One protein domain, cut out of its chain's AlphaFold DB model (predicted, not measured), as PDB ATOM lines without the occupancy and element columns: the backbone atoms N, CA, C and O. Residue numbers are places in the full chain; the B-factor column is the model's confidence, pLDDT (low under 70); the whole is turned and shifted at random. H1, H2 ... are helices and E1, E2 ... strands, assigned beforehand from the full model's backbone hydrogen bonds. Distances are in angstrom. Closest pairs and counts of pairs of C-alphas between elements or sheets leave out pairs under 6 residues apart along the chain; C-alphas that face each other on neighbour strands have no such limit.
ATOM      1  N   LEU A   3     -15.525   0.918  33.737       96.31
ATOM      2  CA  LEU A   3     -16.640   0.372  34.499       96.31
ATOM      3  C   LEU A   3     -16.102  -0.354  35.726       96.31
ATOM      4  O   LEU A   3     -15.123  -1.087  35.639       96.31
ATOM      5  N   VAL A   4     -16.741  -0.106  36.863       95.75
ATOM      6  CA  VAL A   4     -16.395  -0.680  38.163       95.75
ATOM      7  C   VAL A   4     -17.590  -1.475  38.654       95.75
ATOM      8  O   VAL A   4     -18.681  -0.933  38.823       95.75
ATOM      9  N   GLY A   5     -17.403  -2.764  38.866       94.94
ATOM     10  CA  GLY A   5     -18.401  -3.641  39.441       94.94
ATOM     11  C   GLY A   5     -18.649  -3.318  40.909       94.94
ATOM     12  O   GLY A   5     -17.709  -3.119  41.671       94.94
ATOM     13  N   GLU A   6     -19.921  -3.266  41.294       93.94
ATOM     14  CA  GLU A   6     -20.359  -3.003  42.667       93.94
ATOM     15  C   GLU A   6     -19.781  -4.002  43.679       93.94
ATOM     16  O   GLU A   6     -19.454  -3.592  44.787       93.94
ATOM     17  N   LEU A   7     -19.568  -5.269  43.297       91.25
ATOM     18  CA  LEU A   7     -18.979  -6.275  44.195       91.25
ATOM     19  C   LEU A   7     -17.583  -5.898  44.672       91.25
ATOM     20  O   LEU A   7     -17.250  -6.091  45.838       91.25
ATOM     21  N   GLN A   8     -16.785  -5.324  43.776       88.75
ATOM     22  CA  GLN A   8     -15.423  -4.942  44.097       88.75
ATOM     23  C   GLN A   8     -15.373  -3.685  44.972       88.75
ATOM     24  O   GLN A   8     -14.291  -3.313  45.386       88.75
ATOM     25  N   GLN A   9     -16.498  -3.008  45.254       84.19
ATOM     26  CA  GLN A   9     -16.607  -1.912  46.237       84.19
ATOM     27  C   GLN A   9     -15.521  -0.815  46.117       84.19
ATOM     28  O   GLN A   9     -15.140  -0.183  47.098       84.19
ATOM     29  N   VAL A  10     -14.990  -0.573  44.912       89.75
ATOM     30  CA  VAL A  10     -13.914   0.408  44.706       89.75
ATOM     31  C   VAL A  10     -14.462   1.827  44.845       89.75
ATOM     32  O   VAL A  10     -15.411   2.210  44.150       89.75
ATOM     33  N   ASP A  11     -13.812   2.648  45.673       90.31
ATOM     34  CA  ASP A  11     -14.140   4.070  45.761       90.31
ATOM     35  C   ASP A  11     -13.789   4.782  44.444       90.31
ATOM     36  O   ASP A  11     -12.635   4.902  44.021       90.31
ATOM     37  N   ARG A  12     -14.827   5.297  43.779       92.38
ATOM     38  CA  ARG A  12     -14.697   5.956  42.478       92.38
ATOM     39  C   ARG A  12     -13.869   7.239  42.535       92.38
ATOM     40  O   ARG A  12     -13.231   7.579  41.538       92.38
ATOM     41  N   LYS A  13     -13.914   7.988  43.639       92.62
ATOM     42  CA  LYS A  13     -13.140   9.225  43.799       92.62
ATOM     43  C   LYS A  13     -11.661   8.895  43.961       92.62
ATOM     44  O   LYS A  13     -10.851   9.505  43.266       92.62
ATOM     45  N   VAL A  14     -11.332   7.897  44.780       94.44
ATOM     46  CA  VAL A  14      -9.955   7.413  44.968       94.44
ATOM     47  C   VAL A  14      -9.396   6.872  43.654       94.44
ATOM     48  O   VAL A  14      -8.321   7.293  43.230       94.44
ATOM     49  N   LEU A  15     -10.155   6.037  42.934       94.56
ATOM     50  CA  LEU A  15      -9.731   5.525  41.627       94.56
ATOM     51  C   LEU A  15      -9.513   6.655  40.611       94.56
ATOM     52  O   LEU A  15      -8.517   6.664  39.890       94.56
ATOM     53  N   LYS A  16     -10.423   7.639  40.555       93.81
ATOM     54  CA  LYS A  16     -10.272   8.796  39.662       93.81
ATOM     55  C   LYS A  16      -9.027   9.611  40.000       93.81
ATOM     56  O   LYS A  16      -8.332  10.062  39.089       93.81
ATOM     57  N   PHE A  17      -8.767   9.810  41.288       93.75
ATOM     58  CA  PHE A  17      -7.587  10.516  41.762       93.75
ATOM     59  C   PHE A  17      -6.312   9.776  41.346       93.75
ATOM     60  O   PHE A  17      -5.473  10.372  40.677       93.75
ATOM     61  N   ALA A  18      -6.219   8.472  41.620       94.38
ATOM     62  CA  ALA A  18      -5.076   7.645  41.236       94.38
ATOM     63  C   ALA A  18      -4.813   7.674  39.719       94.38
ATOM     64  O   ALA A  18      -3.691   7.939  39.296       94.38
ATOM     65  N   LEU A  19      -5.849   7.506  38.885       92.62
ATOM     66  CA  LEU A  19      -5.718   7.608  37.423       92.62
ATOM     67  C   LEU A  19      -5.235   8.990  36.962       92.62
ATOM     68  O   LEU A  19      -4.533   9.098  35.961       92.62
ATOM     69  N   THR A  20      -5.605  10.048  37.688       91.19
ATOM     70  CA  THR A  20      -5.137  11.409  37.398       91.19
ATOM     71  C   THR A  20      -3.660  11.580  37.754       91.19
ATOM     72  O   THR A  20      -2.948  12.238  37.002       91.19
ATOM     73  N   GLN A  21      -3.188  10.967  38.846       92.50
ATOM     74  CA  GLN A  21      -1.772  10.993  39.238       92.50
ATOM     75  C   GLN A  21      -0.886  10.159  38.301       92.50
ATOM     76  O   GLN A  21       0.235  10.550  38.005       92.50
ATOM     77  N   LEU A  22      -1.398   9.040  37.781       91.12
ATOM     78  CA  LEU A  22      -0.682   8.153  36.848       91.12
ATOM     79  C   LEU A  22      -0.667   8.660  35.395       91.12
ATOM     80  O   LEU A  22      -0.267   7.945  34.474       91.12
ATOM     81  N   ARG A  23      -1.159   9.874  35.153       90.12
ATOM     82  CA  ARG A  23      -1.313  10.433  33.815       90.12
ATOM     83  C   ARG A  23       0.051  10.795  33.228       90.12
ATOM     84  O   ARG A  23       0.758  11.634  33.767       90.12
ATOM     85  N   SER A  24       0.376  10.206  32.082       89.75
ATOM     86  CA  SER A  24       1.527  10.616  31.272       89.75
ATOM     87  C   SER A  24       1.172  11.775  30.337       89.75
ATOM     88  O   SER A  24      -0.009  12.046  30.095       89.75
ATOM     89  N   ASP A  25       2.183  12.405  29.734       88.31
ATOM     90  CA  ASP A  25       1.997  13.492  28.757       88.31
ATOM     91  C   ASP A  25       1.077  13.090  27.597       88.31
ATOM     92  O   ASP A  25       0.217  13.861  27.168       88.31
ATOM     93  N   LYS A  26       1.163  11.829  27.153       86.94
ATOM     94  CA  LYS A  26       0.296  11.263  26.103       86.94
ATOM     95  C   LYS A  26      -1.185  11.237  26.492       86.94
ATOM     96  O   LYS A  26      -2.051  11.181  25.627       86.94
ATOM     97  N   LEU A  27      -1.487  11.271  27.788       89.56
ATOM     98  CA  LEU A  27      -2.840  11.267  28.337       89.56
ATOM     99  C   LEU A  27      -3.224  12.616  28.954       89.56
ATOM    100  O   LEU A  27      -4.278  12.697  29.588       89.56
ATOM    101  N   ALA A  28      -2.434  13.678  28.757       86.62
ATOM    102  CA  ALA A  28      -2.613  14.981  29.407       86.62
ATOM    103  C   ALA A  28      -4.026  15.572  29.240       86.62
ATOM    104  O   ALA A  28      -4.547  16.217  30.149       86.62
ATOM    105  N   LYS A  29      -4.687  15.304  28.105       88.88
ATOM    106  CA  LYS A  29      -6.059  15.761  27.813       88.88
ATOM    107  C   LYS A  29      -7.139  14.688  28.035       88.88
ATOM    108  O   LYS A  29      -8.329  14.990  27.955       88.88
ATOM    109  N   ALA A  30      -6.765  13.447  28.357       91.50
ATOM    110  CA  ALA A  30      -7.684  12.308  28.417       91.50
ATOM    111  C   ALA A  30      -8.696  12.417  29.571       91.50
ATOM    112  O   ALA A  30      -8.317  12.498  30.736       91.50
ATOM    113  N   LYS A  31     -10.001  12.382  29.292       92.19
ATOM    114  CA  LYS A  31     -11.032  12.454  30.343       92.19
ATOM    115  C   LYS A  31     -11.351  11.063  30.899       92.19
ATOM    116  O   LYS A  31     -11.896  10.212  30.198       92.19
ATOM    117  N   PHE A  32     -11.097  10.848  32.190       93.50
ATOM    118  CA  PHE A  32     -11.480   9.613  32.878       93.50
ATOM    119  C   PHE A  32     -12.954   9.650  33.305       93.50
ATOM    120  O   PHE A  32     -13.334  10.332  34.260       93.50
ATOM    121  N   ILE A  33     -13.789   8.893  32.590       93.94
ATOM    122  CA  ILE A  33     -15.196   8.651  32.937       93.94
ATOM    123  C   ILE A  33     -15.287   7.283  33.609       93.94
ATOM    124  O   ILE A  33     -15.016   6.273  32.957       93.94
ATOM    125  N   ILE A  34     -15.686   7.262  34.883       95.44
ATOM    126  CA  ILE A  34     -15.840   6.039  35.681       95.44
ATOM    127  C   ILE A  34     -17.311   5.868  36.067       95.44
ATOM    128  O   ILE A  34     -17.935   6.802  36.584       95.44
ATOM    129  N   ARG A  35     -17.877   4.680  35.842       95.06
ATOM    130  CA  ARG A  35     -19.255   4.344  36.238       95.06
ATOM    131  C   ARG A  35     -19.300   3.033  37.011       95.06
ATOM    132  O   ARG A  35     -18.528   2.125  36.726       95.06
ATOM    133  N   THR A  36     -20.234   2.947  37.952       94.50
ATOM    134  CA  THR A  36     -20.482   1.725  38.718       94.50
ATOM    135  C   THR A  36     -21.521   0.867  38.007       94.50
ATOM    136  O   THR A  36     -22.535   1.386  37.533       94.50
ATOM    137  N   VAL A  37     -21.277  -0.436  37.936       95.44
ATOM    138  CA  VAL A  37     -22.200  -1.434  37.397       95.44
ATOM    139  C   VAL A  37     -22.728  -2.263  38.554       95.44
ATOM    140  O   VAL A  37     -21.944  -2.894  39.260       95.44
ATOM    141  N   LYS A  38     -24.055  -2.271  38.727       95.00
ATOM    142  CA  LYS A  38     -24.702  -3.050  39.786       95.00
ATOM    143  C   LYS A  38     -24.372  -4.531  39.676       95.00
ATOM    144  O   LYS A  38     -24.372  -5.085  38.571       95.00
ATOM    145  N   ALA A  39     -24.155  -5.159  40.822       94.69
ATOM    146  CA  ALA A  39     -23.923  -6.582  40.909       94.69
ATOM    147  C   ALA A  39     -25.243  -7.352  40.814       94.69
ATOM    148  O   ALA A  39     -26.221  -7.052  41.507       94.69
ATOM    149  N   ARG A  40     -25.276  -8.324  39.901       96.12
ATOM    150  CA  ARG A  40     -26.451  -9.158  39.623       96.12
ATOM    151  C   ARG A  40     -26.101 -10.618  39.812       96.12
ATOM    152  O   ARG A  40     -25.084 -11.078  39.297       96.12
ATOM    153  N   PHE A  41     -26.992 -11.344  40.467       96.31
ATOM    154  CA  PHE A  41     -26.847 -12.771  40.700       96.31
ATOM    155  C   PHE A  41     -27.973 -13.552  40.039       96.31
ATOM    156  O   PHE A  41     -29.098 -13.057  39.933       96.31
ATOM    157  N   ILE A  42     -27.661 -14.771  39.609       97.81
ATOM    158  CA  ILE A  42     -28.625 -15.747  39.097       97.81
ATOM    159  C   ILE A  42     -28.382 -17.060  39.840       97.81
ATOM    160  O   ILE A  42     -27.283 -17.597  39.783       97.81
ATOM    161  N   CYS A  43     -29.377 -17.578  40.560       97.81
ATOM    162  CA  CYS A  43     -29.231 -18.855  41.260       97.81
ATOM    163  C   CYS A  43     -29.164 -19.985  40.236       97.81
ATOM    164  O   CYS A  43     -30.054 -20.090  39.391       97.81
ATOM    165  N   LYS A  44     -28.164 -20.860  40.347       97.81
ATOM    166  CA  LYS A  44     -28.032 -22.016  39.450       97.81
ATOM    167  C   LYS A  44     -28.991 -23.156  39.799       97.81
ATOM    168  O   LYS A  44     -29.242 -24.011  38.961       97.81
ATOM    169  N   VAL A  45     -29.567 -23.134  41.005       97.88
ATOM    170  CA  VAL A  45     -30.513 -24.156  41.481       97.88
ATOM    171  C   VAL A  45     -31.961 -23.824  41.111       97.88
ATOM    172  O   VAL A  45     -32.662 -24.680  40.587       97.88
ATOM    173  N   CYS A  46     -32.429 -22.596  41.369       97.88
ATOM    174  CA  CYS A  46     -33.833 -22.217  41.137       97.88
ATOM    175  C   CYS A  46     -34.043 -21.126  40.074       97.88
ATOM    176  O   CYS A  46     -35.174 -20.706  39.843       97.88
ATOM    177  N   GLY A  47     -32.975 -20.606  39.461       97.94
ATOM    178  CA  GLY A  47     -33.053 -19.569  38.425       97.94
ATOM    179  C   GLY A  47     -33.411 -18.161  38.922       97.94
ATOM    180  O   GLY A  47     -33.458 -17.226  38.120       97.94
ATOM    181  N   HIS A  48     -33.656 -17.971  40.225       98.06
ATOM    182  CA  HIS A  48     -34.009 -16.662  40.774       98.06
ATOM    183  C   HIS A  48     -32.899 -15.629  40.536       98.06
ATOM    184  O   HIS A  48     -31.717 -15.931  40.706       98.06
ATOM    185  N   LYS A  49     -33.288 -14.398  40.186       97.75
ATOM    186  CA  LYS A  49     -32.372 -13.286  39.909       97.75
ATOM    187  C   LYS A  49     -32.525 -12.209  40.972       97.75
ATOM    188  O   LYS A  49     -33.640 -11.758  41.219       97.75
ATOM    189  N   TRP A  50     -31.420 -11.757  41.557       96.12
ATOM    190  CA  TRP A  50     -31.439 -10.684  42.553       96.12
ATOM    191  C   TRP A  50     -30.229  -9.760  42.426       96.12
ATOM    192  O   TRP A  50     -29.246 -10.065  41.748       96.12
ATOM    193  N   LEU A  51     -30.339  -8.585  43.047       94.50
ATOM    194  CA  LEU A  51     -29.262  -7.603  43.130       94.50
ATOM    195  C   LEU A  51     -28.482  -7.783  44.429       94.50
ATOM    196  O   LEU A  51     -29.054  -8.160  45.456       94.50
ATOM    197  N   PHE A  52     -27.199  -7.444  44.388       89.25
ATOM    198  CA  PHE A  52     -26.383  -7.328  45.590       89.25
ATOM    199  C   PHE A  52     -26.908  -6.231  46.523       89.25
ATOM    200  O   PHE A  52     -27.415  -5.199  46.080       89.25
ATOM    201  N   ARG A  53     -26.810  -6.482  47.831       85.31
ATOM    202  CA  ARG A  53     -27.166  -5.534  48.893       85.31
ATOM    203  C   ARG A  53     -26.080  -5.555  49.959       85.31
ATOM    204  O   ARG A  53     -26.089  -6.396  50.851       85.31
ATOM    205  N   GLU A  54     -25.159  -4.612  49.841       72.88
ATOM    206  CA  GLU A  54     -23.986  -4.467  50.707       72.88
ATOM    207  C   GLU A  54     -24.342  -4.264  52.189       72.88
ATOM    208  O   GLU A  54     -23.652  -4.775  53.064       72.88
ATOM    209  N   SER A  55     -25.461  -3.586  52.474       72.94
ATOM    210  CA  SER A  55     -25.944  -3.291  53.834       72.94
ATOM    211  C   SER A  55     -26.212  -4.527  54.694       72.94
ATOM    212  O   SER A  55     -26.359  -4.407  55.905       72.94
ATOM    213  N   ASN A  56     -26.318  -5.701  54.073       78.31
ATOM    214  CA  ASN A  56     -26.644  -6.946  54.755       78.31
ATOM    215  C   ASN A  56     -25.393  -7.738  55.166       78.31
ATOM    216  O   ASN A  56     -25.533  -8.844  55.686       78.31
ATOM    217  N   LEU A  57     -24.190  -7.218  54.898       84.69
ATOM    218  CA  LEU A  57     -22.933  -7.917  55.141       84.69
ATOM    219  C   LEU A  57     -22.120  -7.257  56.266       84.69
ATOM    220  O   LEU A  57     -21.972  -6.031  56.270       84.69
ATOM    221  N   PRO A  58     -21.548  -8.057  57.187       89.69
ATOM    222  CA  PRO A  58     -20.532  -7.602  58.133       89.69
ATOM    223  C   PRO A  58     -19.327  -6.936  57.443       89.69
ATOM    224  O   PRO A  58     -19.035  -7.207  56.277       89.69
ATOM    225  N   GLY A  59     -18.629  -6.045  58.156       88.50
ATOM    226  CA  GLY A  59     -17.529  -5.248  57.591       88.50
ATOM    227  C   GLY A  59     -16.348  -6.081  57.079       88.50
ATOM    228  O   GLY A  59     -15.848  -5.824  55.989       88.50
ATOM    229  N   ASP A  60     -15.965  -7.118  57.818       91.06
ATOM    230  CA  ASP A  60     -14.938  -8.099  57.445       91.06
ATOM    231  C   ASP A  60     -15.321  -8.893  56.185       91.06
ATOM    232  O   ASP A  60     -14.512  -9.071  55.276       91.06
ATOM    233  N   VAL A  61     -16.588  -9.300  56.073       90.19
ATOM    234  CA  VAL A  61     -17.110  -9.982  54.877       90.19
ATOM    235  C   VAL A  61     -17.087  -9.055  53.661       90.19
ATOM    236  O   VAL A  61     -16.727  -9.474  52.558       90.19
ATOM    237  N   ARG A  62     -17.452  -7.781  53.845       89.12
ATOM    238  CA  ARG A  62     -17.392  -6.773  52.779       89.12
ATOM    239  C   ARG A  62     -15.971  -6.577  52.267       89.12
ATOM    240  O   ARG A  62     -15.790  -6.496  51.054       89.12
ATOM    241  N   GLU A  63     -14.994  -6.522  53.165       89.00
ATOM    242  CA  GLU A  63     -13.579  -6.393  52.818       89.00
ATOM    243  C   GLU A  63     -13.058  -7.640  52.091       89.00
ATOM    244  O   GLU A  63     -12.422  -7.526  51.044       89.00
ATOM    245  N   ALA A  64     -13.414  -8.841  52.552       90.75
ATOM    246  CA  ALA A  64     -13.041 -10.077  51.868       90.75
ATOM    247  C   ALA A  64     -13.572 -10.122  50.421       90.75
ATOM    248  O   ALA A  64     -12.837 -10.471  49.496       90.75
ATOM    249  N   ILE A  65     -14.825  -9.702  50.210       89.69
ATOM    250  CA  ILE A  65     -15.440  -9.608  48.876       89.69
ATOM    251  C   ILE A  65     -14.793  -8.501  48.025       89.69
ATOM    252  O   ILE A  65     -14.657  -8.672  46.814       89.69
ATOM    253  N   HIS A  66     -14.369  -7.385  48.633       85.75
ATOM    254  CA  HIS A  66     -13.629  -6.322  47.941       85.75
ATOM    255  C   HIS A  66     -12.330  -6.855  47.317       85.75
ATOM    256  O   HIS A  66     -12.034  -6.548  46.159       85.75
ATOM    257  N   PHE A  67     -11.586  -7.684  48.057       88.19
ATOM    258  CA  PHE A  67     -10.349  -8.296  47.568       88.19
ATOM    259  C   PHE A  67     -10.599  -9.442  46.583       88.19
ATOM    260  O   PHE A  67      -9.956  -9.499  45.533       88.19
ATOM    261  N   VAL A  68     -11.529 -10.345  46.902       90.31
ATOM    262  CA  VAL A  68     -11.841 -11.529  46.093       90.31
ATOM    263  C   VAL A  68     -13.365 -11.648  45.946       90.31
ATOM    264  O   VAL A  68     -14.020 -12.222  46.819       90.31
ATOM    265  N   PRO A  69     -13.958 -11.147  44.843       88.31
ATOM    266  CA  PRO A  69     -15.409 -11.162  44.638       88.31
ATOM    267  C   PRO A  69     -16.054 -12.548  44.773       88.31
ATOM    268  O   PRO A  69     -17.202 -12.662  45.198       88.31
ATOM    269  N   GLU A  70     -15.315 -13.611  44.448       90.25
ATOM    270  CA  GLU A  70     -15.751 -15.008  44.542       90.25
ATOM    271  C   GLU A  70     -16.075 -15.440  45.978       90.25
ATOM    272  O   GLU A  70     -16.911 -16.324  46.177       90.25
ATOM    273  N   VAL A  71     -15.494 -14.780  46.986       90.56
ATOM    274  CA  VAL A  71     -15.792 -15.028  48.405       90.56
ATOM    275  C   VAL A  71     -17.269 -14.762  48.723       90.56
ATOM    276  O   VAL A  71     -17.802 -15.322  49.681       90.56
ATOM    277  N   ALA A  72     -17.992 -14.014  47.880       89.81
ATOM    278  CA  ALA A  72     -19.434 -13.830  48.013       89.81
ATOM    279  C   ALA A  72     -20.206 -15.162  48.081       89.81
ATOM    280  O   ALA A  72     -21.210 -15.231  48.786       89.81
ATOM    281  N   HIS A  73     -19.733 -16.230  47.427       90.69
ATOM    282  CA  HIS A  73     -20.366 -17.555  47.491       90.69
ATOM    283  C   HIS A  73     -20.361 -18.182  48.892       90.69
ATOM    284  O   HIS A  73     -21.204 -19.028  49.180       90.69
ATOM    285  N   ALA A  74     -19.452 -17.762  49.777       90.88
ATOM    286  CA  ALA A  74     -19.396 -18.257  51.150       90.88
ATOM    287  C   ALA A  74     -20.433 -17.590  52.076       90.88
ATOM    288  O   ALA A  74     -20.843 -18.189  53.068       90.88
ATOM    289  N   TYR A  75     -20.880 -16.370  51.751       89.50
ATOM    290  CA  TYR A  75     -21.688 -15.537  52.655       89.50
ATOM    291  C   TYR A  75     -23.057 -15.143  52.095       89.50
ATOM    292  O   TYR A  75     -23.975 -14.836  52.855       89.50
ATOM    293  N   VAL A  76     -23.224 -15.155  50.774       90.88
ATOM    294  CA  VAL A  76     -24.476 -14.805  50.105       90.88
ATOM    295  C   VAL A  76     -25.220 -16.083  49.739       90.88
ATOM    296  O   VAL A  76     -24.651 -17.023  49.190       90.88
ATOM    297  N   LYS A  77     -26.521 -16.112  50.019       93.56
ATOM    298  CA  LYS A  77     -27.415 -17.210  49.638       93.56
ATOM    299  C   LYS A  77     -28.562 -16.678  48.797       93.56
ATOM    300  O   LYS A  77     -28.974 -15.527  48.945       93.56
ATOM    301  N   CYS A  78     -29.092 -17.528  47.924       95.56
ATOM    302  CA  CYS A  78     -30.289 -17.221  47.162       95.56
ATOM    303  C   CYS A  78     -31.447 -16.919  48.130       95.56
ATOM    304  O   CYS A  78     -31.792 -17.786  48.934       95.56
ATOM    305  N   PRO A  79     -32.100 -15.748  48.035       95.00
ATOM    306  CA  PRO A  79     -33.184 -15.386  48.948       95.00
ATOM    307  C   PRO A  79     -34.452 -16.229  48.747       95.00
ATOM    308  O   PRO A  79     -35.314 -16.234  49.616       95.00
ATOM    309  N   MET A  80     -34.569 -16.941  47.619       96.88
ATOM    310  CA  MET A  80     -35.729 -17.786  47.314       96.88
ATOM    311  C   MET A  80     -35.576 -19.243  47.756       96.88
ATOM    312  O   MET A  80     -36.562 -19.843  48.163       96.88
ATOM    313  N   CYS A  81     -34.384 -19.841  47.640       97.19
ATOM    314  CA  CYS A  81     -34.182 -21.272  47.933       97.19
ATOM    315  C   CYS A  81     -33.059 -21.567  48.939       97.19
ATOM    316  O   CYS A  81     -32.819 -22.725  49.262       97.19
ATOM    317  N   GLY A  82     -32.330 -20.551  49.407       95.31
ATOM    318  CA  GLY A  82     -31.230 -20.708  50.361       95.31
ATOM    319  C   GLY A  82     -29.926 -21.274  49.782       95.31
ATOM    320  O   GLY A  82     -28.928 -21.312  50.500       95.31
ATOM    321  N   SER A  83     -29.890 -21.679  48.507       96.06
ATOM    322  CA  SER A  83     -28.667 -22.198  47.878       96.06
ATOM    323  C   SER A  83     -27.561 -21.129  47.787       96.06
ATOM    324  O   SER A  83     -27.859 -19.998  47.385       96.06
ATOM    325  N   PRO A  84     -26.293 -21.457  48.108       93.56
ATOM    326  CA  PRO A  84     -25.137 -20.589  47.857       93.56
ATOM    327  C   PRO A  84     -24.632 -20.670  46.404       93.56
ATOM    328  O   PRO A  84     -23.751 -19.905  46.008       93.56
ATOM    329  N   ASP A  85     -25.172 -21.591  45.600       96.12
ATOM    330  CA  ASP A  85     -24.762 -21.767  44.211       96.12
ATOM    331  C   ASP A  85     -25.491 -20.777  43.293       96.12
ATOM    332  O   ASP A  85     -26.700 -20.867  43.019       96.12
ATOM    333  N   PHE A  86     -24.735 -19.784  42.838       95.81
ATOM    334  CA  PHE A  86     -25.200 -18.743  41.937       95.81
ATOM    335  C   PHE A  86     -24.126 -18.368  40.916       95.81
ATOM    336  O   PHE A  86     -22.984 -18.812  40.959       95.81
ATOM    337  N   GLU A  87     -24.512 -17.568  39.939       96.12
ATOM    338  CA  GLU A  87     -23.629 -16.945  38.967       96.12
ATOM    339  C   GLU A  87     -23.661 -15.430  39.169       96.12
ATOM    340  O   GLU A  87     -24.729 -14.848  39.375       96.12
ATOM    341  N   ILE A  88     -22.499 -14.784  39.079       94.75
ATOM    342  CA  ILE A  88     -22.374 -13.326  39.051       94.75
ATOM    343  C   ILE A  88     -22.513 -12.862  37.595       94.75
ATOM    344  O   ILE A  88     -21.540 -12.814  36.849       94.75
ATOM    345  N   SER A  89     -23.728 -12.491  37.191       93.88
ATOM    346  CA  SER A  89     -24.052 -12.104  35.805       93.88
ATOM    347  C   SER A  89     -23.734 -10.640  35.471       93.88
ATOM    348  O   SER A  89     -23.925 -10.181  34.345       93.88
ATOM    349  N   GLY A  90     -23.264  -9.857  36.445       94.56
ATOM    350  CA  GLY A  90     -22.838  -8.479  36.225       94.56
ATOM    351  C   GLY A  90     -22.237  -7.853  37.474       94.56
ATOM    352  O   GLY A  90     -22.434  -8.352  38.577       94.56
ATOM    353  N   GLY A  91     -21.504  -6.752  37.290       94.44
ATOM    354  CA  GLY A  91     -20.964  -5.952  38.394       94.44
ATOM    355  C   GLY A  91     -19.876  -6.643  39.224       94.44
ATOM    356  O   GLY A  91     -19.718  -6.300  40.389       94.44
ATOM    357  N   ARG A  92     -19.135  -7.592  38.632       93.56
ATOM    358  CA  ARG A  92     -18.077  -8.367  39.308       93.56
ATOM    359  C   ARG A  92     -16.819  -7.554  39.622       93.56
ATOM    360  O   ARG A  92     -16.382  -7.554  40.763       93.56
ATOM    361  N   GLY A  93     -16.217  -6.919  38.617       91.31
ATOM    362  CA  GLY A  93     -14.872  -6.342  38.741       91.31
ATOM    363  C   GLY A  93     -14.682  -5.033  37.980       91.31
ATOM    364  O   GLY A  93     -15.662  -4.402  37.605       91.31
ATOM    365  N   VAL A  94     -13.443  -4.619  37.720       93.62
ATOM    366  CA  VAL A  94     -13.130  -3.408  36.936       93.62
ATOM    367  C   VAL A  94     -12.693  -3.759  35.514       93.62
ATOM    368  O   VAL A  94     -11.914  -4.686  35.314       93.62
ATOM    369  N   TRP A  95     -13.161  -3.002  34.519       94.75
ATOM    370  CA  TRP A  95     -12.697  -3.128  33.134       94.75
ATOM    371  C   TRP A  95     -12.783  -1.806  32.362       94.75
ATOM    372  O   TRP A  95     -13.558  -0.901  32.696       94.75
ATOM    373  N   ILE A  96     -11.988  -1.688  31.298       95.38
ATOM    374  CA  ILE A  96     -12.098  -0.584  30.342       95.38
ATOM    375  C   ILE A  96     -13.196  -0.948  29.344       95.38
ATOM    376  O   ILE A  96     -13.086  -1.935  28.626       95.38
ATOM    377  N   ALA A  97     -14.265  -0.159  29.315       95.81
ATOM    378  CA  ALA A  97     -15.401  -0.395  28.428       95.81
ATOM    379  C   ALA A  97     -15.278   0.323  27.081       95.81
ATOM    380  O   ALA A  97     -15.930  -0.070  26.125       95.81
TER     381      ALA A  97
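Overview. This is residues 3 to 97 of the 103 residues of the protein "Hydrogenase nickel insertion protein HypA" of Candidatus Bathyarchaeota archaeon (UniProt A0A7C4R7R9). Two small three-stranded sheets follow each other along a loose rod, E2 running on into E3 from one to the other; H1 and a long loop reach out at one end, where residues 21 to 27 stick out, and the helical hairpin H2 and H3 sits to the side. The 95 printed residues hold three named helices and six named strands, in the order E1 H1 E2 E3 E4 H2 H3 E5 E6, class mixed. Sheet E4 E3 E5 is antiparallel, E2 E1 E6 mixed. The radius of gyration of the C-alphas is 15.9 A, the spans 53 by 26 by 17 A.

Along the chain. Find E3 at residues 40 to 43, E4 at 49 to 51 and E5 at 86 to 90, 12.0 A long from C-alpha 86 at (-25.200, -18.743, 41.937). E1 is residues 3 to 5, E2 34 to 37, E6 94 to 96. H1, residues 12 to 21, runs 14.2 A to C-alpha 21 at (-1.772, 10.993, 39.238); H2 is 59 to 67, 12.7 A, and H3 69 to 75, 11.1 A.

Arrangement. Look at E3 first: antiparallel to E5, N 42 to O 87 is 2.9 A; in the hairpin with E4, N 41 to O 50 is 2.9 A. E4, H2 H3, E5 make a split strand-helix-strand unit, same-way strands with E3 between, its crossover right-handed. H3 only grazes this sheet, with residues 69 to 73. H2 and H3 touch, closest C-alphas Ile 65 and Val 71, 5.5 A, opposite ways at a shallow tilt of 34 degrees, only just short of steep. E2 runs on into E3 at 23 degrees. E1 is parallel to E2, N 37 to O 4 being 2.8 A, and antiparallel to E6, N 3 to O 95 being 2.9 A. E1, H1, E2 make a strand-helix-strand unit, parallel neighbours joined through a helix, right-handed; H1 only grazes their sheet, with residues 12 to 16. H1 and H2 have each O i to N i+4 pair within hydrogen-bond range; H3 has 0 of 3, but 4 of 4 O i to N i+3 pairs.

Size, cuts and confidence. The C-alphas farthest apart, Asp 25 and Cys 81, are 53.7 A apart. The printed part has no cut; the link H1 to E2 is long. Mean pLDDT of the printed part is 92.2, and no printed residue is under 70.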